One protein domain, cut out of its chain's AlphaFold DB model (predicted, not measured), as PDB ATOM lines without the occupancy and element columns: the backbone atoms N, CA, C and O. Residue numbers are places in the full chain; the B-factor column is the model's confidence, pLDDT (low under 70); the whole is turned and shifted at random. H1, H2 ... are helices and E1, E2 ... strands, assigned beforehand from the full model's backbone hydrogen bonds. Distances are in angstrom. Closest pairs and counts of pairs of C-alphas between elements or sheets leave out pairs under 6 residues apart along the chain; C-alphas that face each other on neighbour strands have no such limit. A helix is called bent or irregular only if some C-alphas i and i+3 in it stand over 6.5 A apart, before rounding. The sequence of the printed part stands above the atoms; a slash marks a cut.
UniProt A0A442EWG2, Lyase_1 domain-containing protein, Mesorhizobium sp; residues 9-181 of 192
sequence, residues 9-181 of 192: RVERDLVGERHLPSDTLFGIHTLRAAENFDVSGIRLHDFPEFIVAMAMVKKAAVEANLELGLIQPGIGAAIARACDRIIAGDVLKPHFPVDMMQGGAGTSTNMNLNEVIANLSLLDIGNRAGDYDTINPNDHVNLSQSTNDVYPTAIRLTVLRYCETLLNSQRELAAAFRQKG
ATOM      1  N   ARG A   9       3.039  12.996  20.202       93.62
ATOM      2  CA  ARG A   9       1.660  12.581  19.953       93.62
ATOM      3  C   ARG A   9       1.537  11.069  20.080       93.62
ATOM      4  O   ARG A   9       2.470  10.331  19.763       93.62
ATOM      5  N   VAL A  10       0.375  10.616  20.532       93.31
ATOM      6  CA  VAL A  10       0.052   9.192  20.621       93.31
ATOM      7  C   VAL A  10      -0.817   8.816  19.433       93.31
ATOM      8  O   VAL A  10      -1.833   9.458  19.178       93.31
ATOM      9  N   GLU A  11      -0.421   7.765  18.725       94.81
ATOM     10  CA  GLU A  11      -1.228   7.141  17.679       94.81
ATOM     11  C   GLU A  11      -1.544   5.695  18.066       94.81
ATOM     12  O   GLU A  11      -0.807   5.062  18.831       94.81
ATOM     13  N   ARG A  12      -2.652   5.167  17.536       92.75
ATOM     14  CA  ARG A  12      -3.126   3.808  17.797       92.75
ATOM     15  C   ARG A  12      -3.424   3.086  16.493       92.75
ATOM     16  O   ARG A  12      -4.131   3.612  15.640       92.75
ATOM     17  N   ASP A  13      -2.944   1.856  16.390       91.94
ATOM     18  CA  ASP A  13      -3.306   0.913  15.335       91.94
ATOM     19  C   ASP A  13      -3.864  -0.391  15.933       91.94
ATOM     20  O   ASP A  13      -4.180  -0.474  17.124       91.94
ATOM     21  N   LEU A  14      -4.003  -1.426  15.100       88.81
ATOM     22  CA  LEU A  14      -4.498  -2.741  15.519       88.81
ATOM     23  C   LEU A  14      -3.564  -3.463  16.506       88.81
ATOM     24  O   LEU A  14      -4.017  -4.337  17.240       88.81
ATOM     25  N   VAL A  15      -2.272  -3.121  16.519       91.88
ATOM     26  CA  VAL A  15      -1.265  -3.737  17.397       91.88
ATOM     27  C   VAL A  15      -1.212  -3.018  18.746       91.88
ATOM     28  O   VAL A  15      -0.896  -3.634  19.764       91.88
ATOM     29  N   GLY A  16      -1.529  -1.724  18.777       93.19
ATOM     30  CA  GLY A  16      -1.653  -0.937  19.999       93.19
ATOM     31  C   GLY A  16      -1.192   0.502  19.815       93.19
ATOM     32  O   GLY A  16      -1.164   1.029  18.707       93.19
ATOM     33  N   GLU A  17      -0.807   1.133  20.917       95.75
ATOM     34  CA  GLU A  17      -0.399   2.538  20.938       95.75
ATOM     35  C   GLU A  17       1.120   2.709  20.784       95.75
ATOM     36  O   GLU A  17       1.923   1.834  21.152       95.75
ATOM     37  N   ARG A  18       1.515   3.853  20.219       95.19
ATOM     38  CA  ARG A  18       2.904   4.316  20.128       95.19
ATOM     39  C   ARG A  18       2.984   5.825  20.317       95.19
ATOM     40  O   ARG A  18       2.073   6.552  19.931       95.19
ATOM     41  N   HIS A  19       4.110   6.272  20.869       93.25
ATOM     42  CA  HIS A  19       4.469   7.683  20.970       93.25
ATOM     43  C   HIS A  19       5.343   8.068  19.777       93.25
ATOM     44  O   HIS A  19       6.330   7.391  19.489       93.25
ATOM     45  N   LEU A  20       4.988   9.157  19.104       92.12
ATOM     46  CA  LEU A  20       5.741   9.737  17.998       92.12
ATOM     47  C   LEU A  20       6.111  11.181  18.347       92.12
ATOM     48  O   LEU A  20       5.295  11.861  18.974       92.12
ATOM     49  N   PRO A  21       7.287  11.682  17.936       90.44
ATOM     50  CA  PRO A  21       7.582  13.110  18.020       90.44
ATOM     51  C   PRO A  21       6.484  13.929  17.325       90.44
ATOM     52  O   PRO A  21       5.978  13.531  16.275       90.44
ATOM     53  N   SER A  22       6.062  15.052  17.903       86.19
ATOM     54  CA  SER A  22       4.957  15.841  17.341       86.19
ATOM     55  C   SER A  22       5.324  16.553  16.033       86.19
ATOM     56  O   SER A  22       4.432  16.906  15.265       86.19
ATOM     57  N   ASP A  23       6.617  16.687  15.731       86.19
ATOM     58  CA  ASP A  23       7.155  17.297  14.515       86.19
ATOM     59  C   ASP A  23       7.309  16.324  13.330       86.19
ATOM     60  O   ASP A  23       7.567  16.757  12.203       86.19
ATOM     61  N   THR A  24       7.134  15.010  13.523       91.62
ATOM     62  CA  THR A  24       7.236  14.045  12.419       91.62
ATOM     63  C   THR A  24       5.934  13.926  11.633       91.62
ATOM     64  O   THR A  24       4.856  13.757  12.191       91.62
ATOM     65  N   LEU A  25       6.032  13.930  10.303       96.62
ATOM     66  CA  LEU A  25       4.879  13.733   9.419       96.62
ATOM     67  C   LEU A  25       4.494  12.261   9.218       96.62
ATOM     68  O   LEU A  25       3.371  11.985   8.810       96.62
ATOM     69  N   PHE A  26       5.391  11.306   9.469       96.94
ATOM     70  CA  PHE A  26       5.039   9.885   9.391       96.94
ATOM     71  C   PHE A  26       4.280   9.437  10.640       96.94
ATOM     72  O   PHE A  26       4.455  10.028  11.705       96.94
ATOM     73  N   GLY A  27       3.472   8.387  10.517       97.12
ATOM     74  CA  GLY A  27       2.622   7.863  11.581       97.12
ATOM     75  C   GLY A  27       3.100   6.523  12.140       97.12
ATOM     76  O   GLY A  27       4.241   6.087  11.946       97.12
ATOM     77  N   ILE A  28       2.207   5.874  12.881       97.06
ATOM     78  CA  ILE A  28       2.485   4.644  13.622       97.06
ATOM     79  C   ILE A  28       2.935   3.477  12.737       97.06
ATOM     80  O   ILE A  28       3.828   2.731  13.149       97.06
ATOM     81  N   HIS A  29       2.395   3.313  11.524       96.69
ATOM     82  CA  HIS A  29       2.794   2.199  10.658       96.69
ATOM     83  C   HIS A  29       4.234   2.377  10.189       96.69
ATOM     84  O   HIS A  29       5.007   1.417  10.178       96.69
ATOM     85  N   THR A  30       4.619   3.612   9.862       97.00
ATOM     86  CA  THR A  30       5.999   3.940   9.503       97.00
ATOM     87  C   THR A  30       6.951   3.738  10.663       97.00
ATOM     88  O   THR A  30       8.017   3.160  10.466       97.00
ATOM     89  N   LEU A  31       6.575   4.180  11.868       96.06
ATOM     90  CA  LEU A  31       7.400   3.977  13.056       96.06
ATOM     91  C   LEU A  31       7.673   2.485  13.266       96.06
ATOM     92  O   LEU A  31       8.826   2.078  13.371       96.06
ATOM     93  N   ARG A  32       6.626   1.655  13.236       95.38
ATOM     94  CA  ARG A  32       6.778   0.202  13.371       95.38
ATOM     95  C   ARG A  32       7.626  -0.395  12.259       95.38
ATOM     96  O   ARG A  32       8.416  -1.291  12.522       95.38
ATOM     97  N   ALA A  33       7.476   0.068  11.021       95.38
ATOM     98  CA  ALA A  33       8.309  -0.401   9.922       95.38
ATOM     99  C   ALA A  33       9.784  -0.033  10.120       95.38
ATOM    100  O   ALA A  33      10.646  -0.870   9.877       95.38
ATOM    101  N   ALA A  34      10.075   1.179  10.593       94.19
ATOM    102  CA  ALA A  34      11.435   1.601  10.911       94.19
ATOM    103  C   ALA A  34      12.036   0.788  12.074       94.19
ATOM    104  O   ALA A  34      13.214   0.451  12.026       94.19
ATOM    105  N   GLU A  35      11.233   0.428  13.081       93.50
ATOM    106  CA  GLU A  35      11.645  -0.451  14.188       93.50
ATOM    107  C   GLU A  35      11.849  -1.911  13.739       93.50
ATOM    108  O   GLU A  35      12.783  -2.576  14.180       93.50
ATOM    109  N   ASN A  36      10.979  -2.421  12.863       92.75
ATOM    110  CA  ASN A  36      11.014  -3.809  12.391       92.75
ATOM    111  C   ASN A  36      12.101  -4.055  11.337       92.75
ATOM    112  O   ASN A  36      12.569  -5.186  11.190       92.75
ATOM    113  N   PHE A  37      12.456  -3.027  10.566       90.12
ATOM    114  CA  PHE A  37      13.379  -3.121   9.442       90.12
ATOM    115  C   PHE A  37      14.517  -2.116   9.621       90.12
ATOM    116  O   PHE A  37      14.501  -1.029   9.048       90.12
ATOM    117  N   ASP A  38      15.529  -2.509  10.392       91.69
ATOM    118  CA  ASP A  38      16.812  -1.812  10.481       91.69
ATOM    119  C   ASP A  38      17.938  -2.755  10.049       91.69
ATOM    120  O   ASP A  38      18.538  -3.453  10.865       91.69
ATOM    121  N   VAL A  39      18.143  -2.866   8.732       92.56
ATOM    122  CA  VAL A  39      18.978  -3.933   8.155       92.56
ATOM    123  C   VAL A  39      20.157  -3.375   7.375       92.56
ATOM    124  O   VAL A  39      21.292  -3.782   7.606       92.56
ATOM    125  N   SER A  40      19.901  -2.481   6.420       93.81
ATOM    126  CA  SER A  40      20.920  -2.017   5.473       93.81
ATOM    127  C   SER A  40      21.512  -0.660   5.841       93.81
ATOM    128  O   SER A  40      22.610  -0.328   5.400       93.81
ATOM    129  N   GLY A  41      20.770   0.141   6.612       92.00
ATOM    130  CA  GLY A  41      21.080   1.551   6.847       92.00
ATOM    131  C   GLY A  41      20.779   2.454   5.645       92.00
ATOM    132  O   GLY A  41      20.905   3.668   5.766       92.00
ATOM    133  N   ILE A  42      20.344   1.887   4.514       95.25
ATOM    134  CA  ILE A  42      19.891   2.620   3.334       95.25
ATOM    135  C   ILE A  42      18.381   2.821   3.464       95.25
ATOM    136  O   ILE A  42      17.607   1.858   3.505       95.25
ATOM    137  N   ARG A  43      17.944   4.076   3.548       96.25
ATOM    138  CA  ARG A  43      16.554   4.421   3.854       96.25
ATOM    139  C   ARG A  43      15.844   5.026   2.651       96.25
ATOM    140  O   ARG A  43      16.461   5.490   1.699       96.25
ATOM    141  N   LEU A  44      14.518   5.064   2.714       96.69
ATOM    142  CA  LEU A  44      13.669   5.603   1.655       96.69
ATOM    143  C   LEU A  44      14.023   7.055   1.295       96.69
ATOM    144  O   LEU A  44      14.035   7.404   0.119       96.69
ATOM    145  N   HIS A  45      14.383   7.884   2.280       96.19
ATOM    146  CA  HIS A  45      14.830   9.260   2.037       96.19
ATOM    147  C   HIS A  45      16.120   9.387   1.209       96.19
ATOM    148  O   HIS A  45      16.401  10.478   0.717       96.19
ATOM    149  N   ASP A  46      16.904   8.316   1.045       95.75
ATOM    150  CA  ASP A  46      18.082   8.304   0.168       95.75
ATOM    151  C   ASP A  46      17.695   8.168  -1.320       95.75
ATOM    152  O   ASP A  46      18.536   8.342  -2.200       95.75
ATOM    153  N   PHE A  47      16.408   7.921  -1.614       95.81
ATOM    154  CA  PHE A  47      15.844   7.791  -2.962       95.81
ATOM    155  C   PHE A  47      14.757   8.850  -3.229       95.81
ATOM    156  O   PHE A  47      13.582   8.508  -3.402       95.81
ATOM    157  N   PRO A  48      15.112  10.148  -3.297       95.38
ATOM    158  CA  PRO A  48      14.141  11.234  -3.447       95.38
ATOM    159  C   PRO A  48      13.289  11.115  -4.718       95.38
ATOM    160  O   PRO A  48      12.086  11.341  -4.661       95.38
ATOM    161  N   GLU A  49      13.857  10.678  -5.847       95.06
ATOM    162  CA  GLU A  49      13.077  10.481  -7.082       95.06
ATOM    163  C   GLU A  49      12.002   9.399  -6.936       95.06
ATOM    164  O   GLU A  49      10.942   9.500  -7.553       95.06
ATOM    165  N   PHE A  50      12.234   8.384  -6.093       97.12
ATOM    166  CA  PHE A  50      11.225   7.360  -5.837       97.12
ATOM    167  C   PHE A  50      10.074   7.902  -4.989       97.12
ATOM    168  O   PHE A  50       8.908   7.638  -5.282       97.12
ATOM    169  N   ILE A  51      10.388   8.722  -3.984       98.00
ATOM    170  CA  ILE A  51       9.397   9.445  -3.178       98.00
ATOM    171  C   ILE A  51       8.561  10.372  -4.072       98.00
ATOM    172  O   ILE A  51       7.331  10.335  -4.010       98.00
ATOM    173  N   VAL A  52       9.211  11.140  -4.954       97.62
ATOM    174  CA  VAL A  52       8.546  12.011  -5.937       97.62
ATOM    175  C   VAL A  52       7.627  11.200  -6.848       97.62
ATOM    176  O   VAL A  52       6.463  11.555  -7.017       97.62
ATOM    177  N   ALA A  53       8.104  10.083  -7.401       98.00
ATOM    178  CA  ALA A  53       7.294   9.229  -8.265       98.00
ATOM    179  C   ALA A  53       6.075   8.645  -7.535       98.00
ATOM    180  O   ALA A  53       4.978   8.628  -8.089       98.00
ATOM    181  N   MET A  54       6.234   8.203  -6.284       98.44
ATOM    182  CA  MET A  54       5.108   7.736  -5.477       98.44
ATOM    183  C   MET A  54       4.102   8.873  -5.218       98.44
ATOM    184  O   MET A  54       2.898   8.656  -5.341       98.44
ATOM    185  N   ALA A  55       4.571  10.092  -4.932       98.56
ATOM    186  CA  ALA A  55       3.704  11.254  -4.723       98.56
ATOM    187  C   ALA A  55       2.940  11.649  -5.998       98.56
ATOM    188  O   ALA A  55       1.766  12.002  -5.919       98.56
ATOM    189  N   MET A  56       3.554  11.509  -7.179       98.62
ATOM    190  CA  MET A  56       2.867  11.676  -8.467       98.62
ATOM    191  C   MET A  56       1.726  10.672  -8.643       98.62
ATOM    192  O   MET A  56       0.635  11.056  -9.058       98.62
ATOM    193  N   VAL A  57       1.946   9.402  -8.284       98.62
ATOM    194  CA  VAL A  57       0.891   8.376  -8.334       98.62
ATOM    195  C   VAL A  57      -0.239   8.712  -7.355       98.62
ATOM    196  O   VAL A  57      -1.406   8.651  -7.737       98.62
ATOM    197  N   LYS A  58       0.084   9.133  -6.123       98.56
ATOM    198  CA  LYS A  58      -0.919   9.562  -5.132       98.56
ATOM    199  C   LYS A  58      -1.723  10.772  -5.598       98.56
ATOM    200  O   LYS A  58      -2.939  10.792  -5.422       98.56
ATOM    201  N   LYS A  59      -1.067  11.753  -6.225       98.75
ATOM    202  CA  LYS A  59      -1.731  12.918  -6.818       98.75
ATOM    203  C   LYS A  59      -2.714  12.501  -7.913       98.75
ATOM    204  O   LYS A  59      -3.884  12.858  -7.838       98.75
ATOM    205  N   ALA A  60      -2.270  11.678  -8.862       98.69
ATOM    206  CA  ALA A  60      -3.129  11.194  -9.938       98.69
ATOM    207  C   ALA A  60      -4.349  10.420  -9.400       98.69
ATOM    208  O   ALA A  60      -5.462  10.588  -9.894       98.69
ATOM    209  N   ALA A  61      -4.160   9.605  -8.356       98.62
ATOM    210  CA  ALA A  61      -5.252   8.867  -7.731       98.62
ATOM    211  C   ALA A  61      -6.276   9.791  -7.049       98.62
ATOM    212  O   ALA A  61      -7.479   9.590  -7.213       98.62
ATOM    213  N   VAL A  62      -5.834  10.811  -6.302       98.69
ATOM    214  CA  VAL A  62      -6.775  11.736  -5.650       98.69
ATOM    215  C   VAL A  62      -7.498  12.636  -6.654       98.69
ATOM    216  O   VAL A  62      -8.684  12.897  -6.473       98.69
ATOM    217  N   GLU A  63      -6.833  13.056  -7.733       98.62
ATOM    218  CA  GLU A  63      -7.456  13.819  -8.823       98.62
ATOM    219  C   GLU A  63      -8.543  12.992  -9.521       98.62
ATOM    220  O   GLU A  63      -9.671  13.460  -9.663       98.62
ATOM    221  N   ALA A  64      -8.268  11.722  -9.831       98.62
ATOM    222  CA  ALA A  64      -9.278  10.815 -10.375       98.62
ATOM    223  C   ALA A  64     -10.450  10.590  -9.399       98.62
ATOM    224  O   ALA A  64     -11.614  10.611  -9.797       98.62
ATOM    225  N   ASN A  65     -10.172  10.416  -8.101       98.56
ATOM    226  CA  ASN A  65     -11.223  10.273  -7.088       98.56
ATOM    227  C   ASN A  65     -12.078  11.549  -6.950       98.56
ATOM    228  O   ASN A  65     -13.278  11.443  -6.695       98.56
ATOM    229  N   LEU A  66     -11.493  12.741  -7.129       98.44
ATOM    230  CA  LEU A  66     -12.218  14.016  -7.162       98.44
ATOM    231  C   LEU A  66     -13.141  14.102  -8.381       98.44
ATOM    232  O   LEU A  66     -14.313  14.441  -8.229       98.44
ATOM    233  N   GLU A  67     -12.640  13.756  -9.569       98.31
ATOM    234  CA  GLU A  67     -13.424  13.748 -10.812       98.31
ATOM    235  C   GLU A  67     -14.622  12.792 -10.738       98.31
ATOM    236  O   GLU A  67     -15.706  13.102 -11.235       98.31
ATOM    237  N   LEU A  68     -14.448  11.648 -10.072       98.25
ATOM    238  CA  LEU A  68     -15.497  10.648  -9.865       98.25
ATOM    239  C   LEU A  68     -16.423  10.957  -8.674       98.25
ATOM    240  O   LEU A  68     -17.382  10.221  -8.444       98.25
ATOM    241  N   GLY A  69     -16.151  12.017  -7.903       97.94
ATOM    242  CA  GLY A  69     -16.936  12.384  -6.720       97.94
ATOM    243  C   GLY A  69     -16.830  11.390  -5.558       97.94
ATOM    244  O   GLY A  69     -17.734  11.323  -4.726       97.94
ATOM    245  N   LEU A  70     -15.750  10.606  -5.495       98.06
ATOM    246  CA  LEU A  70     -15.517   9.581  -4.467       98.06
ATOM    247  C   LEU A  70     -14.917  10.148  -3.176       98.06
ATOM    248  O   LEU A  70     -14.920   9.476  -2.147       98.06
ATOM    249  N   ILE A  71     -14.399  11.375  -3.223       98.00
ATOM    250  CA  ILE A  71     -13.793  12.067  -2.086       98.00
ATOM    251  C   ILE A  71     -14.333  13.492  -1.978       98.00
ATOM    252  O   ILE A  71     -14.638  14.144  -2.979       98.00
ATOM    253  N   GLN A  72     -14.454  13.993  -0.749       97.88
ATOM    254  CA  GLN A  72     -14.912  15.356  -0.493       97.88
ATOM    255  C   GLN A  72     -13.926  16.375  -1.110       97.88
ATOM    256  O   GLN A  72     -12.718  16.245  -0.887       97.88
ATOM    257  N   PRO A  73     -14.400  17.406  -1.846       97.81
ATOM    258  CA  PRO A  73     -13.516  18.321  -2.573       97.81
ATOM    259  C   PRO A  73     -12.446  19.020  -1.726       97.81
ATOM    260  O   PRO A  73     -11.324  19.202  -2.191       97.81
ATOM    261  N   GLY A  74     -12.770  19.383  -0.479       97.75
ATOM    262  CA  GLY A  74     -11.824  20.023   0.439       97.75
ATOM    263  C   GLY A  74     -10.662  19.102   0.810       97.75
ATOM    264  O   GLY A  74      -9.503  19.488   0.658       97.75
ATOM    265  N   ILE A  75     -10.978  17.870   1.223       98.19
ATOM    266  CA  ILE A  75      -9.987  16.834   1.545       98.19
ATOM    267  C   ILE A  75      -9.135  16.499   0.317       98.19
ATOM    268  O   ILE A  75      -7.909  16.532   0.396       98.19
ATOM    269  N   GLY A  76      -9.760  16.218  -0.831       98.44
ATOM    270  CA  GLY A  76      -9.018  15.844  -2.036       98.44
ATOM    271  C   GLY A  76      -8.073  16.951  -2.515       98.44
ATOM    272  O   GLY A  76      -6.929  16.675  -2.874       98.44
ATOM    273  N   ALA A  77      -8.500  18.218  -2.445       98.44
ATOM    274  CA  ALA A  77      -7.652  19.352  -2.800       98.44
ATOM    275  C   ALA A  77      -6.469  19.536  -1.832       98.44
ATOM    276  O   ALA A  77      -5.378  19.899  -2.274       98.44
ATOM    277  N   ALA A  78      -6.658  19.288  -0.530       98.62
ATOM    278  CA  ALA A  78      -5.571  19.324   0.451       98.62
ATOM    279  C   ALA A  78      -4.529  18.226   0.184       98.62
ATOM    280  O   ALA A  78      -3.332  18.506   0.163       98.62
ATOM    281  N   ILE A  79      -4.984  17.008  -0.129       98.81
ATOM    282  CA  ILE A  79      -4.116  15.883  -0.505       98.81
ATOM    283  C   ILE A  79      -3.327  16.199  -1.779       98.81
ATOM    284  O   ILE A  79      -2.116  15.986  -1.812       98.81
ATOM    285  N   ALA A  80      -3.969  16.759  -2.808       98.75
ATOM    286  CA  ALA A  80      -3.281  17.143  -4.040       98.75
ATOM    287  C   ALA A  80      -2.167  18.180  -3.782       98.75
ATOM    288  O   ALA A  80      -1.047  18.003  -4.264       98.75
ATOM    289  N   ARG A  81      -2.430  19.204  -2.953       98.62
ATOM    290  CA  ARG A  81      -1.416  20.197  -2.544       98.62
ATOM    291  C   ARG A  81      -0.281  19.577  -1.727       98.62
ATOM    292  O   ARG A  81       0.879  19.931  -1.925       98.62
ATOM    293  N   ALA A  82      -0.588  18.643  -0.829       98.50
ATOM    294  CA  ALA A  82       0.428  17.910  -0.078       98.50
ATOM    295  C   ALA A  82       1.338  17.090  -1.010       98.50
ATOM    296  O   ALA A  82       2.560  17.127  -0.857       98.50
ATOM    297  N   CYS A  83       0.767  16.412  -2.010       98.69
ATOM    298  CA  CYS A  83       1.542  15.722  -3.038       98.69
ATOM    299  C   CYS A  83       2.429  16.694  -3.828       98.69
ATOM    300  O   CYS A  83       3.595  16.383  -4.053       98.69
ATOM    301  N   ASP A  84       1.924  17.877  -4.194       98.62
ATOM    302  CA  ASP A  84       2.710  18.892  -4.907       98.62
ATOM    303  C   ASP A  84       3.945  19.346  -4.126       98.62
ATOM    304  O   ASP A  84       5.025  19.458  -4.704       98.62
ATOM    305  N   ARG A  85       3.833  19.515  -2.803       98.19
ATOM    306  CA  ARG A  85       4.982  19.836  -1.939       98.19
ATOM    307  C   ARG A  85       6.042  18.733  -1.935       98.19
ATOM    308  O   ARG A  85       7.236  19.019  -1.976       98.19
ATOM    309  N   ILE A  86       5.626  17.465  -1.909       98.25
ATOM    310  CA  ILE A  86       6.563  16.332  -1.986       98.25
ATOM    311  C   ILE A  86       7.218  16.274  -3.372       98.25
ATOM    312  O   ILE A  86       8.428  16.087  -3.468       98.25
ATOM    313  N   ILE A  87       6.443  16.479  -4.441       98.19
ATOM    314  CA  ILE A  87       6.940  16.501  -5.825       98.19
ATOM    315  C   ILE A  87       7.948  17.641  -6.038       98.19
ATOM    316  O   ILE A  87       8.929  17.454  -6.756       98.19
ATOM    317  N   ALA A  88       7.738  18.792  -5.394       97.38
ATOM    318  CA  ALA A  88       8.660  19.928  -5.408       97.38
ATOM    319  C   ALA A  88       9.961  19.679  -4.618       97.38
ATOM    320  O   ALA A  88      10.925  20.424  -4.786       97.38
ATOM    321  N   GLY A  89      10.018  18.625  -3.795       93.69
ATOM    322  CA  GLY A  89      11.180  18.286  -2.972       93.69
ATOM    323  C   GLY A  89      11.218  18.980  -1.607       93.69
ATOM    324  O   GLY A  89      12.246  18.921  -0.934       93.69
ATOM    325  N   ASP A  90      10.115  19.592  -1.166       93.62
ATOM    326  CA  ASP A  90      10.051  20.345   0.099       93.62
ATOM    327  C   ASP A  90      10.080  19.444   1.344       93.62
ATOM    328  O   ASP A  90      10.283  19.915   2.464       93.62
ATOM    329  N   VAL A  91       9.819  18.144   1.173       90.50
ATOM    330  CA  VAL A  91       9.639  17.185   2.266       90.50
ATOM    331  C   VAL A  91      10.495  15.954   2.003       90.50
ATOM    332  O   VAL A  91      10.261  15.225   1.042       90.50
ATOM    333  N   LEU A  92      11.479  15.703   2.873       87.88
ATOM    334  CA  LEU A  92      12.372  14.550   2.744       87.88
ATOM    335  C   LEU A  92      12.801  13.983   4.108       87.88
ATOM    336  O   LEU A  92      12.138  13.107   4.662       87.88
ATOM    337  N   LYS A  93      13.902  14.471   4.686       88.12
ATOM    338  CA  LYS A  93      14.347  14.074   6.032       88.12
ATOM    339  C   LYS A  93      13.606  14.906   7.091       88.12
ATOM    340  O   LYS A  93      13.424  16.096   6.854       88.12
ATOM    341  N   PRO A  94      13.211  14.334   8.244       90.50
ATOM    342  CA  PRO A  94      13.361  12.940   8.684       90.50
ATOM    343  C   PRO A  94      12.159  12.033   8.330       90.50
ATOM    344  O   PRO A  94      11.989  10.971   8.920       90.50
ATOM    345  N   HIS A  95      11.291  12.443   7.403       95.94
ATOM    346  CA  HIS A  95       9.931  11.906   7.292       95.94
ATOM    347  C   HIS A  95       9.793  10.572   6.539       95.94
ATOM    348  O   HIS A  95       8.726   9.962   6.581       95.94
ATOM    349  N   PHE A  96      10.865  10.085   5.910       97.12
ATOM    350  CA  PHE A  96      10.886   8.794   5.213       97.12
ATOM    351  C   PHE A  96      11.971   7.850   5.771       97.12
ATOM    352  O   PHE A  96      13.010   7.655   5.130       97.12
ATOM    353  N   PRO A  97      11.803   7.312   6.996       96.31
ATOM    354  CA  PRO A  97      12.846   6.549   7.686       96.31
ATOM    355  C   PRO A  97      12.891   5.055   7.331       96.31
ATOM    356  O   PRO A  97      13.808   4.375   7.784       96.31
ATOM    357  N   VAL A  98      11.928   4.530   6.563       96.69
ATOM    358  CA  VAL A  98      11.818   3.088   6.267       96.69
ATOM    359  C   VAL A  98      13.052   2.586   5.513       96.69
ATOM    360  O   VAL A  98      13.471   3.202   4.534       96.69
ATOM    361  N   ASP A  99      13.630   1.466   5.949       96.62
ATOM    362  CA  ASP A  99      14.743   0.807   5.256       96.62
ATOM    363  C   ASP A  99      14.289   0.205   3.919       96.62
ATOM    364  O   ASP A  99      13.189  -0.343   3.789       96.62
ATOM    365  N   MET A 100      15.141   0.294   2.899       94.62
ATOM    366  CA  MET A 100      14.828  -0.266   1.583       94.62
ATOM    367  C   MET A 100      14.824  -1.799   1.558       94.62
ATOM    368  O   MET A 100      14.174  -2.388   0.696       94.62
ATOM    369  N   MET A 101      15.460  -2.451   2.533       91.81
ATOM    370  CA  MET A 101      15.391  -3.894   2.787       91.81
ATOM    371  C   MET A 101      14.200  -4.269   3.689       91.81
ATOM    372  O   MET A 101      14.302  -5.130   4.563       91.81
ATOM    373  N   GLN A 102      13.053  -3.619   3.490       89.75
ATOM    374  CA  GLN A 102      11.817  -3.931   4.208       89.75
ATOM    375  C   GLN A 102      11.174  -5.249   3.747       89.75
ATOM    376  O   GLN A 102      11.220  -5.622   2.571       89.75
ATOM    377  N   GLY A 103      10.461  -5.906   4.661       83.75
ATOM    378  CA  GLY A 103       9.474  -6.931   4.316       83.75
ATOM    379  C   GLY A 103       8.159  -6.329   3.790       83.75
ATOM    380  O   GLY A 103       7.929  -5.123   3.858       83.75
ATOM    381  N   GLY A 104       7.256  -7.175   3.282       83.69
ATOM    382  CA  GLY A 104       5.880  -6.761   2.953       83.69
ATOM    383  C   GLY A 104       5.679  -6.107   1.579       83.69
ATOM    384  O   GLY A 104       4.710  -5.369   1.398       83.69
ATOM    385  N   ALA A 105       6.571  -6.371   0.617       90.06
ATOM    386  CA  ALA A 105       6.416  -6.011  -0.802       90.06
ATOM    387  C   ALA A 105       6.139  -4.513  -1.075       90.06
ATOM    388  O   ALA A 105       5.389  -4.172  -1.987       90.06
ATOM    389  N   GLY A 106       6.738  -3.617  -0.283       93.31
ATOM    390  CA  GLY A 106       6.584  -2.164  -0.435       93.31
ATOM    391  C   GLY A 106       5.441  -1.551   0.376       93.31
ATOM    392  O   GLY A 106       5.210  -0.344   0.292       93.31
ATOM    393  N   THR A 107       4.731  -2.348   1.183       96.19
ATOM    394  CA  THR A 107       3.598  -1.858   1.990       96.19
ATOM    395  C   THR A 107       4.036  -0.799   2.993       96.19
ATOM    396  O   THR A 107       3.340   0.200   3.154       96.19
ATOM    397  N   SER A 108       5.210  -0.959   3.607       96.88
ATOM    398  CA  SER A 108       5.730   0.028   4.556       96.88
ATOM    399  C   SER A 108       6.064   1.348   3.865       96.88
ATOM    400  O   SER A 108       5.733   2.405   4.387       96.88
ATOM    401  N   THR A 109       6.636   1.306   2.657       97.50
ATOM    402  CA  THR A 109       6.850   2.516   1.843       97.50
ATOM    403  C   THR A 109       5.537   3.184   1.444       97.50
ATOM    404  O   THR A 109       5.425   4.404   1.547       97.50
ATOM    405  N   ASN A 110       4.532   2.414   1.009       98.12
ATOM    406  CA  ASN A 110       3.230   2.974   0.641       98.12
ATOM    407  C   ASN A 110       2.554   3.643   1.849       98.12
ATOM    408  O   ASN A 110       2.107   4.784   1.747       98.12
ATOM    409  N   MET A 111       2.553   2.976   3.008       97.69
ATOM    410  CA  MET A 111       2.010   3.542   4.244       97.69
ATOM    411  C   MET A 111       2.791   4.757   4.731       97.69
ATOM    412  O   MET A 111       2.170   5.725   5.162       97.69
ATOM    413  N   ASN A 112       4.117   4.763   4.592       98.38
ATOM    414  CA  ASN A 112       4.916   5.933   4.929       98.38
ATOM    415  C   ASN A 112       4.510   7.150   4.111       98.38
ATOM    416  O   ASN A 112       4.340   8.230   4.679       98.38
ATOM    417  N   LEU A 113       4.299   6.980   2.809       98.38
ATOM    418  CA  LEU A 113       3.818   8.078   1.987       98.38
ATOM    419  C   LEU A 113       2.397   8.504   2.372       98.38
ATOM    420  O   LEU A 113       2.136   9.698   2.477       98.38
ATOM    421  N   ASN A 114       1.499   7.542   2.611       98.62
ATOM    422  CA  ASN A 114       0.116   7.820   3.000       98.62
ATOM    423  C   ASN A 114       0.044   8.661   4.281       98.62
ATOM    424  O   ASN A 114      -0.682   9.651   4.324       98.62
ATOM    425  N   GLU A 115       0.809   8.290   5.309       98.50
ATOM    426  CA  GLU A 115       0.841   9.001   6.590       98.50
ATOM    427  C   GLU A 115       1.441  10.405   6.444       98.50
ATOM    428  O   GLU A 115       0.863  11.371   6.940       98.50
ATOM    429  N   VAL A 116       2.548  10.543   5.702       98.56
ATOM    430  CA  VAL A 116       3.172  11.853   5.452       98.56
ATOM    431  C   VAL A 116       2.228  12.780   4.690       98.56
ATOM    432  O   VAL A 116       2.065  13.936   5.076       98.56
ATOM    433  N   ILE A 117       1.567  12.286   3.641       98.69
ATOM    434  CA  ILE A 117       0.602  13.070   2.862       98.69
ATOM    435  C   ILE A 117      -0.614  13.440   3.713       98.69
ATOM    436  O   ILE A 117      -1.039  14.594   3.671       98.69
ATOM    437  N   ALA A 118      -1.153  12.510   4.507       98.56
ATOM    438  CA  ALA A 118      -2.282  12.787   5.393       98.56
ATOM    439  C   ALA A 118      -1.945  13.916   6.374       98.56
ATOM    440  O   ALA A 118      -2.667  14.906   6.445       98.56
ATOM    441  N   ASN A 119      -0.800  13.826   7.056       98.06
ATOM    442  CA  ASN A 119      -0.380  14.846   8.014       98.06
ATOM    443  C   ASN A 119      -0.048  16.187   7.349       98.06
ATOM    444  O   ASN A 119      -0.438  17.226   7.870       98.06
ATOM    445  N   LEU A 120       0.588  16.195   6.172       98.00
ATOM    446  CA  LEU A 120       0.775  17.430   5.399       98.00
ATOM    447  C   LEU A 120      -0.558  18.086   5.032       98.00
ATOM    448  O   LEU A 120      -0.679  19.305   5.124       98.00
ATOM    449  N   SER A 121      -1.542  17.279   4.639       98.38
ATOM    450  CA  SER A 121      -2.878  17.756   4.274       98.38
ATOM    451  C   SER A 121      -3.613  18.329   5.484       98.38
ATOM    452  O   SER A 121      -4.247  19.372   5.369       98.38
ATOM    453  N   LEU A 122      -3.499  17.682   6.650       97.94
ATOM    454  CA  LEU A 122      -4.077  18.162   7.908       97.94
ATOM    455  C   LEU A 122      -3.488  19.513   8.316       97.94
ATOM    456  O   LEU A 122      -4.235  20.439   8.617       97.94
ATOM    457  N   LEU A 123      -2.162  19.641   8.273       96.69
ATOM    458  CA  LEU A 123      -1.485  20.896   8.599       96.69
ATOM    459  C   LEU A 123      -1.871  22.023   7.629       96.69
ATOM    460  O   LEU A 123      -2.057  23.158   8.058       96.69
ATOM    461  N   ASP A 124      -2.029  21.713   6.339       96.75
ATOM    462  CA  ASP A 124      -2.450  22.677   5.311       96.75
ATOM    463  C   ASP A 124      -3.853  23.251   5.572       96.75
ATOM    464  O   ASP A 124      -4.099  24.427   5.311       96.75
ATOM    465  N   ILE A 125      -4.762  22.454   6.147       96.81
ATOM    466  CA  ILE A 125      -6.120  22.898   6.504       96.81
ATOM    467  C   ILE A 125      -6.244  23.420   7.944       96.81
ATOM    468  O   ILE A 125      -7.348  23.726   8.389       96.81
ATOM    469  N   GLY A 126      -5.127  23.556   8.668       96.38
ATOM    470  CA  GLY A 126      -5.090  24.092  10.034       96.38
ATOM    471  C   GLY A 126      -5.400  23.079  11.142       96.38
ATOM    472  O   GLY A 126      -5.557  23.476  12.297       96.38
ATOM    473  N   ASN A 127      -5.461  21.788  10.817       95.81
ATOM    474  CA  ASN A 127      -5.593  20.712  11.796       95.81
ATOM    475  C   ASN A 127      -4.217  20.275  12.322       95.81
ATOM    476  O   ASN A 127      -3.163  20.669  11.822       95.81
ATOM    477  N   ARG A 128      -4.223  19.439  13.361       93.44
ATOM    478  CA  ARG A 128      -3.009  18.842  13.938       93.44
ATOM    479  C   ARG A 128      -2.627  17.547  13.219       93.44
ATOM    480  O   ARG A 128      -3.502  16.811  12.766       93.44
ATOM    481  N   ALA A 129      -1.335  17.225  13.195       94.06
ATOM    482  CA  ALA A 129      -0.876  15.903  12.776       94.06
ATOM    483  C   ALA A 129      -1.490  14.803  13.667       94.06
ATOM    484  O   ALA A 129      -1.636  14.981  14.878       94.06
ATOM    485  N   GLY A 130      -1.858  13.676  13.061       94.12
ATOM    486  CA  GLY A 130      -2.532  12.555  13.716       94.12
ATOM    487  C   GLY A 130      -4.056  12.684  13.814       94.12
ATOM    488  O   GLY A 130      -4.697  11.771  14.326       94.12
ATOM    489  N   ASP A 131      -4.662  13.775  13.328       95.31
ATOM    490  CA  ASP A 131      -6.124  13.937  13.261       95.31
ATOM    491  C   ASP A 131      -6.751  13.127  12.106       95.31
ATOM    492  O   ASP A 131      -7.324  13.654  11.149       95.31
ATOM    493  N   TYR A 132      -6.593  11.803  12.176       96.50
ATOM    494  CA  TYR A 132      -6.978  10.876  11.111       96.50
ATOM    495  C   TYR A 132      -8.491  10.651  10.980       96.50
ATOM    496  O   TYR A 132      -8.913  10.031  10.003       96.50
ATOM    497  N   ASP A 133      -9.294  11.193  11.899       96.69
ATOM    498  CA  ASP A 133     -10.751  11.294  11.741       96.69
ATOM    499  C   ASP A 133     -11.120  12.286  10.621       96.69
ATOM    500  O   ASP A 133     -12.135  12.110   9.948       96.69
ATOM    501  N   THR A 134     -10.275  13.300  10.380       97.31
ATOM    502  CA  THR A 134     -10.463  14.278   9.299       97.31
ATOM    503  C   THR A 134      -9.828  13.801   7.990       97.31
ATOM    504  O   THR A 134     -10.483  13.808   6.949       97.31
ATOM    505  N   ILE A 135      -8.554  13.385   8.015       98.38
ATOM    506  CA  ILE A 135      -7.849  12.845   6.839       98.38
ATOM    507  C   ILE A 135      -7.110  11.570   7.233       98.38
ATOM    508  O   ILE A 135      -6.003  11.592   7.763       98.38
ATOM    509  N   ASN A 136      -7.736  10.441   6.931       97.94
ATOM    510  CA  ASN A 136      -7.183   9.113   7.164       97.94
ATOM    511  C   ASN A 136      -6.165   8.687   6.075       97.94
ATOM    512  O   ASN A 136      -6.491   8.756   4.882       97.94
ATOM    513  N   PRO A 137      -4.977   8.166   6.447       98.06
ATOM    514  CA  PRO A 137      -3.986   7.646   5.499       98.06
ATOM    515  C   PRO A 137      -4.517   6.532   4.584       98.06
ATOM    516  O   PRO A 137      -4.129   6.450   3.422       98.06
ATOM    517  N   ASN A 138      -5.410   5.674   5.081       97.44
ATOM    518  CA  ASN A 138      -5.987   4.578   4.305       97.44
ATOM    519  C   ASN A 138      -7.254   5.018   3.568       97.44
ATOM    520  O   ASN A 138      -7.317   4.899   2.347       97.44
ATOM    521  N   ASP A 139      -8.229   5.568   4.293       97.56
ATOM    522  CA  ASP A 139      -9.566   5.803   3.725       97.56
ATOM    523  C   ASP A 139      -9.606   6.978   2.742       97.56
ATOM    524  O   ASP A 139     -10.474   7.020   1.875       97.56
ATOM    525  N   HIS A 140      -8.664   7.921   2.853       98.44
ATOM    526  CA  HIS A 140      -8.599   9.094   1.979       98.44
ATOM    527  C   HIS A 140      -7.379   9.058   1.059       98.44
ATOM    528  O   HIS A 140      -7.527   9.079  -0.162       98.44
ATOM    529  N   VAL A 141      -6.162   8.973   1.611       98.50
ATOM    530  CA  VAL A 141      -4.935   9.048   0.792       98.50
ATOM    531  C   VAL A 141      -4.724   7.778  -0.039       98.50
ATOM    532  O   VAL A 141      -4.265   7.846  -1.182       98.50
ATOM    533  N   ASN A 142      -5.100   6.618   0.503       98.50
ATOM    534  CA  ASN A 142      -5.034   5.328  -0.185       98.50
ATOM    535  C   ASN A 142      -6.377   4.905  -0.811       98.50
ATOM    536  O   ASN A 142      -6.530   3.748  -1.209       98.50
ATOM    537  N   LEU A 143      -7.344   5.822  -0.926       98.25
ATOM    538  CA  LEU A 143      -8.639   5.550  -1.550       98.25
ATOM    539  C   LEU A 143      -8.447   5.055  -2.991       98.25
ATOM    540  O   LEU A 143      -7.701   5.663  -3.767       98.25
ATOM    541  N   SER A 144      -9.142   3.969  -3.343       97.62
ATOM    542  CA  SER A 144      -9.100   3.321  -4.667       97.62
ATOM    543  C   SER A 144      -7.738   2.730  -5.061       97.62
ATOM    544  O   SER A 144      -7.486   2.513  -6.242       97.62
ATOM    545  N   GLN A 145      -6.854   2.472  -4.094       98.25
ATOM    546  CA  GLN A 145      -5.484   2.025  -4.344       98.25
ATOM    547  C   GLN A 145      -5.093   0.835  -3.466       98.25
ATOM    548  O   GLN A 145      -5.643   0.604  -2.388       98.25
ATOM    549  N   SER A 146      -4.047   0.126  -3.874       96.38
ATOM    550  CA  SER A 146      -3.321  -0.834  -3.047       96.38
ATOM    551  C   SER A 146      -1.805  -0.633  -3.176       96.38
ATOM    552  O   SER A 146      -1.298   0.125  -4.003       96.38
ATOM    553  N   THR A 147      -1.026  -1.335  -2.359       96.12
ATOM    554  CA  THR A 147       0.431  -1.365  -2.556       96.12
ATOM    555  C   THR A 147       0.795  -2.002  -3.905       96.12
ATOM    556  O   THR A 147       1.754  -1.583  -4.551       96.12
ATOM    557  N   ASN A 148       0.021  -2.995  -4.352       95.31
ATOM    558  CA  ASN A 148       0.356  -3.853  -5.492       95.31
ATOM    559  C   ASN A 148       0.201  -3.166  -6.858       95.31
ATOM    560  O   ASN A 148       0.723  -3.667  -7.851       95.31
ATOM    561  N   ASP A 149      -0.486  -2.031  -6.919       95.19
ATOM    562  CA  ASP A 149      -0.598  -1.152  -8.083       95.19
ATOM    563  C   ASP A 149       0.264   0.102  -7.907       95.19
ATOM    564  O   ASP A 149       1.050   0.419  -8.803       95.19
ATOM    565  N   VAL A 150       0.207   0.768  -6.747       96.81
ATOM    566  CA  VAL A 150       0.935   2.029  -6.513       96.81
ATOM    567  C   VAL A 150       2.448   1.825  -6.561       96.81
ATOM    568  O   VAL A 150       3.144   2.498  -7.323       96.81
ATOM    569  N   TYR A 151       2.967   0.873  -5.783       96.44
ATOM    570  CA  TYR A 151       4.406   0.662  -5.621       96.44
ATOM    571  C   TYR A 151       5.103   0.291  -6.945       96.44
ATOM    572  O   TYR A 151       6.048   0.983  -7.340       96.44
ATOM    573  N   PRO A 152       4.646  -0.722  -7.714       97.12
ATOM    574  CA  PRO A 152       5.277  -1.036  -8.993       97.12
ATOM    575  C   PRO A 152       5.011   0.010 -10.087       97.12
ATOM    576  O   PRO A 152       5.790   0.082 -11.041       97.12
ATOM    577  N   THR A 153       3.955   0.826  -9.991       98.12
ATOM    578  CA  THR A 153       3.758   1.971 -10.902       98.12
ATOM    579  C   THR A 153       4.803   3.050 -10.640       98.12
ATOM    580  O   THR A 153       5.479   3.491 -11.570       98.12
ATOM    581  N   ALA A 154       5.019   3.408  -9.374       97.69
ATOM    582  CA  ALA A 154       6.018   4.397  -8.997       97.69
ATOM    583  C   ALA A 154       7.451   3.943  -9.303       97.69
ATOM    584  O   ALA A 154       8.253   4.756  -9.757       97.69
ATOM    585  N   ILE A 155       7.778   2.653  -9.142       96.62
ATOM    586  CA  ILE A 155       9.087   2.117  -9.559       96.62
ATOM    587  C   ILE A 155       9.310   2.362 -11.052       96.62
ATOM    588  O   ILE A 155      10.351   2.888 -11.443       96.62
ATOM    589  N   ARG A 156       8.330   2.016 -11.898       97.56
ATOM    590  CA  ARG A 156       8.436   2.235 -13.348       97.56
ATOM    591  C   ARG A 156       8.611   3.713 -13.674       97.56
ATOM    592  O   ARG A 156       9.488   4.052 -14.461       97.56
ATOM    593  N   LEU A 157       7.829   4.582 -13.036       97.06
ATOM    594  CA  LEU A 157       7.935   6.028 -13.217       97.06
ATOM    595  C   LEU A 157       9.309   6.565 -12.786       97.06
ATOM    596  O   LEU A 157       9.899   7.380 -13.489       97.06
ATOM    597  N   THR A 158       9.859   6.054 -11.686       96.62
ATOM    598  CA  THR A 158      11.203   6.406 -11.198       96.62
ATOM    599  C   THR A 158      12.277   6.031 -12.211       96.62
ATOM    600  O   THR A 158      13.133   6.846 -12.543       96.62
ATOM    601  N   VAL A 159      12.212   4.810 -12.755       96.06
ATOM    602  CA  VAL A 159      13.148   4.353 -13.792       96.06
ATOM    603  C   VAL A 159      13.049   5.237 -15.033       96.06
ATOM    604  O   VAL A 159      14.077   5.668 -15.547       96.06
ATOM    605  N   LEU A 160      11.832   5.561 -15.486       94.62
ATOM    606  CA  LEU A 160      11.623   6.454 -16.631       94.62
ATOM    607  C   LEU A 160      12.254   7.834 -16.410       94.62
ATOM    608  O   LEU A 160      12.915   8.344 -17.312       94.62
ATOM    609  N   ARG A 161      12.119   8.406 -15.210       90.06
ATOM    610  CA  ARG A 161      12.740   9.692 -14.859       90.06
ATOM    611  C   ARG A 161      14.270   9.609 -14.858       90.06
ATOM    612  O   ARG A 161      14.932  10.483 -15.409       90.06
ATOM    613  N   TYR A 162      14.848   8.529 -14.330       93.25
ATOM    614  CA  TYR A 162      16.302   8.332 -14.364       93.25
ATOM    615  C   TYR A 162      16.861   8.060 -15.765       93.25
ATOM    616  O   TYR A 162      18.023   8.386 -16.025       93.25
ATOM    617  N   CYS A 163      16.065   7.496 -16.679       94.00
ATOM    618  CA  CYS A 163      16.491   7.266 -18.059       94.00
ATOM    619  C   CYS A 163      16.917   8.567 -18.752       94.00
ATOM    620  O   CYS A 163      17.900   8.551 -19.488       94.00
ATOM    621  N   GLU A 164      16.241   9.692 -18.506       89.25
ATOM    622  CA  GLU A 164      16.628  10.980 -19.097       89.25
ATOM    623  C   GLU A 164      18.025  11.418 -18.645       89.25
ATOM    624  O   GLU A 164      18.876  11.748 -19.477       89.25
ATOM    625  N   THR A 165      18.300  11.334 -17.341       90.88
ATOM    626  CA  THR A 165      19.621  11.633 -16.769       90.88
ATOM    627  C   THR A 165      20.699  10.718 -17.347       90.88
ATOM    628  O   THR A 165      21.758  11.189 -17.762       90.88
ATOM    629  N   LEU A 166      20.427   9.412 -17.435       94.50
ATOM    630  CA  LEU A 166      21.365   8.442 -18.001       94.50
ATOM    631  C   LEU A 166      21.678   8.736 -19.475       94.50
ATOM    632  O   LEU A 166      22.844   8.730 -19.873       94.50
ATOM    633  N   LEU A 167      20.649   9.016 -20.281       95.81
ATOM    634  CA  LEU A 167      20.803   9.323 -21.703       95.81
ATOM    635  C   LEU A 167      21.620  10.599 -21.923       95.81
ATOM    636  O   LEU A 167      22.435  10.649 -22.847       95.81
ATOM    637  N   ASN A 168      21.437  11.616 -21.083       95.75
ATOM    638  CA  ASN A 168      22.217  12.849 -21.162       95.75
ATOM    639  C   ASN A 168      23.692  12.598 -20.828       95.75
ATOM    640  O   ASN A 168      24.551  12.905 -21.655       95.75
ATOM    641  N   SER A 169      23.985  11.914 -19.720       96.25
ATOM    642  CA  SER A 169      25.356  11.526 -19.358       96.25
ATOM    643  C   SER A 169      26.032  10.684 -20.449       96.25
ATOM    644  O   SER A 169      27.203  10.884 -20.777       96.25
ATOM    645  N   GLN A 170      25.293   9.765 -21.079       97.75
ATOM    646  CA  GLN A 170      25.810   8.960 -22.186       97.75
ATOM    647  C   GLN A 170      26.133   9.815 -23.422       97.75
ATOM    648  O   GLN A 170      27.151   9.589 -24.083       97.75
ATOM    649  N   ARG A 171      25.284  10.797 -23.756       97.81
ATOM    650  CA  ARG A 171      25.518  11.722 -24.878       97.81
ATOM    651  C   ARG A 171      26.759  12.576 -24.649       97.81
ATOM    652  O   ARG A 171      27.555  12.716 -25.578       97.81
ATOM    653  N   GLU A 172      26.933  13.094 -23.438       97.88
ATOM    654  CA  GLU A 172      28.107  13.878 -23.045       97.88
ATOM    655  C   GLU A 172      29.388  13.050 -23.153       97.88
ATOM    656  O   GLU A 172      30.343  13.462 -23.816       97.88
ATOM    657  N   LEU A 173      29.377  11.830 -22.611       97.94
ATOM    658  CA  LEU A 173      30.503  10.905 -22.710       97.94
ATOM    659  C   LEU A 173      30.855  10.585 -24.171       97.94
ATOM    660  O   LEU A 173      32.020  10.625 -24.570       97.94
ATOM    661  N   ALA A 174      29.846  10.307 -24.999       98.12
ATOM    662  CA  ALA A 174      30.045  10.025 -26.415       98.12
ATOM    663  C   ALA A 174      30.596  11.242 -27.179       98.12
ATOM    664  O   ALA A 174      31.421  11.083 -28.080       98.12
ATOM    665  N   ALA A 175      30.155  12.457 -26.839       97.94
ATOM    666  CA  ALA A 175      30.688  13.686 -27.415       97.94
ATOM    667  C   ALA A 175      32.162  13.893 -27.030       97.94
ATOM    668  O   ALA A 175      32.980  14.157 -27.912       97.94
ATOM    669  N   ALA A 176      32.515  13.675 -25.760       97.94
ATOM    670  CA  ALA A 176      33.890  13.774 -25.277       97.94
ATOM    671  C   ALA A 176      34.827  12.778 -25.988       97.94
ATOM    672  O   ALA A 176      35.899  13.164 -26.464       97.94
ATOM    673  N   PHE A 177      34.409  11.514 -26.145       97.56
ATOM    674  CA  PHE A 177      35.194  10.524 -26.890       97.56
ATOM    675  C   PHE A 177      35.339  10.875 -28.371       97.56
ATOM    676  O   PHE A 177      36.432  10.739 -28.917       97.56
ATOM    677  N   ARG A 178      34.280  11.371 -29.026       96.81
ATOM    678  CA  ARG A 178      34.368  11.837 -30.420       96.81
ATOM    679  C   ARG A 178      35.358  12.987 -30.571       96.81
ATOM    680  O   ARG A 178      36.173  12.964 -31.487       96.81
ATOM    681  N   GLN A 179      35.326  13.956 -29.658       97.19
ATOM    682  CA  GLN A 179      36.258  15.081 -29.669       97.19
ATOM    683  C   GLN A 179      37.710  14.611 -29.517       97.19
ATOM    684  O   GLN A 179      38.572  15.028 -30.290       97.19
ATOM    685  N   LYS A 180      37.982  13.694 -28.581       95.31
ATOM    686  CA  LYS A 180      39.323  13.112 -28.414       95.31
ATOM    687  C   LYS A 180      39.753  12.260 -29.607       95.31
ATOM    688  O   LYS A 180      40.916  12.310 -29.995       95.31
ATOM    689  N   GLY A 181      38.823  11.540 -30.230       94.38
ATOM    690  CA  GLY A 181      39.077  10.811 -31.471       94.38
ATOM    691  C   GLY A 181      39.556  11.729 -32.598       94.38
ATOM    692  O   GLY A 181      40.531  11.409 -33.270       94.38
TER     693      GLY A 181
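AT A GLANCE: This is residues 9 to 181 of the 192 residues of the protein "Lyase_1 domain-containing protein" of Mesorhizobium sp (UniProt A0A442EWG2). A body of crossed helices has one long arm: H6 starts on the body, and its residues 163 to 181 stick out as a single straight helix. In the body, H4 is the core; the helical hairpin of H2 and H3 crosses it steeply, short H5 packs on it, and H1 packs on residues 108 to 115 of H4, with the small strand hairpin E1 and E2 near H1 at the end far from the arm's tip. The printed part has 173 residues, with two named strands and then six named helices, in the order E1 E2 H1 H2 H3 H4 H5 H6; the sheet E1 - E2 is antiparallel, and the class is mostly helix. The whole is compact, with a radius of gyration of the C-alphas of 18.0 A, yet elongated in outline, spanning 66 by 40 by 28 A.

IN THESE COORDINATES: E1, residues 9 to 12, begins at C-alpha 9 (1.660, 12.581, 19.953), and E2 is residues 17 to 21. H1 is residues 28 to 36. H2, residues 48 to 67, is 28.6 A long, and H3, residues 73 to 87, 20.8 A. H4, residues 107 to 124, is 25.5 A long and begins at C-alpha 107 (3.598, -1.858, 1.990). H5 is residues 137 to 141. H6, residues 147 to 181, is 49.8 A long and ends at C-alpha 181 (39.077, 10.811, -31.471); it is neither bent nor irregular, but only just: C-alphas 148 and 151 are 6.1 A apart.

HOW THE PARTS SIT: H4 is the hub, touching the five other helices. It touches H3 at a steep tilt of 66 degrees, opposite ways, closest at the C-alphas of Ala 78 and Ser 121, 4.9 A. H2 and H3 form a helical hairpin at a shallow tilt of 18 degrees, closest at the C-alphas of Val 52 and Ile 87, 4.8 A. H5 touches H4, closest at the C-alphas of Asn 114 and Pro 137, 4.8 A. H1 touches H4 at a steep tilt of 37 degrees, only just past shallow, closest at the C-alphas of Thr 30 and Asn 112, 5.1 A. H6 touches H2 with residues 150 to 161 alone, closest at the C-alphas of Met 54 and Ala 154, 4.9 A. In the hairpin E1 and E2, N 9 and O 20 are 2.8 A apart and N 11 and O 18 3.0 A, within hydrogen-bond range. Every O i to N i+4 pair is within range in H1, H2, H3 and H4; H6 has 28 of 31, and H5 0 of 1, with 0 of 2 for O i to N i+3.

THE WHOLE: The C-alphas of Gly 16 and Gly 181, the two farthest apart, are 66.7 A apart. The printed part has no cut. The links H1 to H2, H3 to H4 and H4 to H5 are long. No printed residue is under 70 in pLDDT.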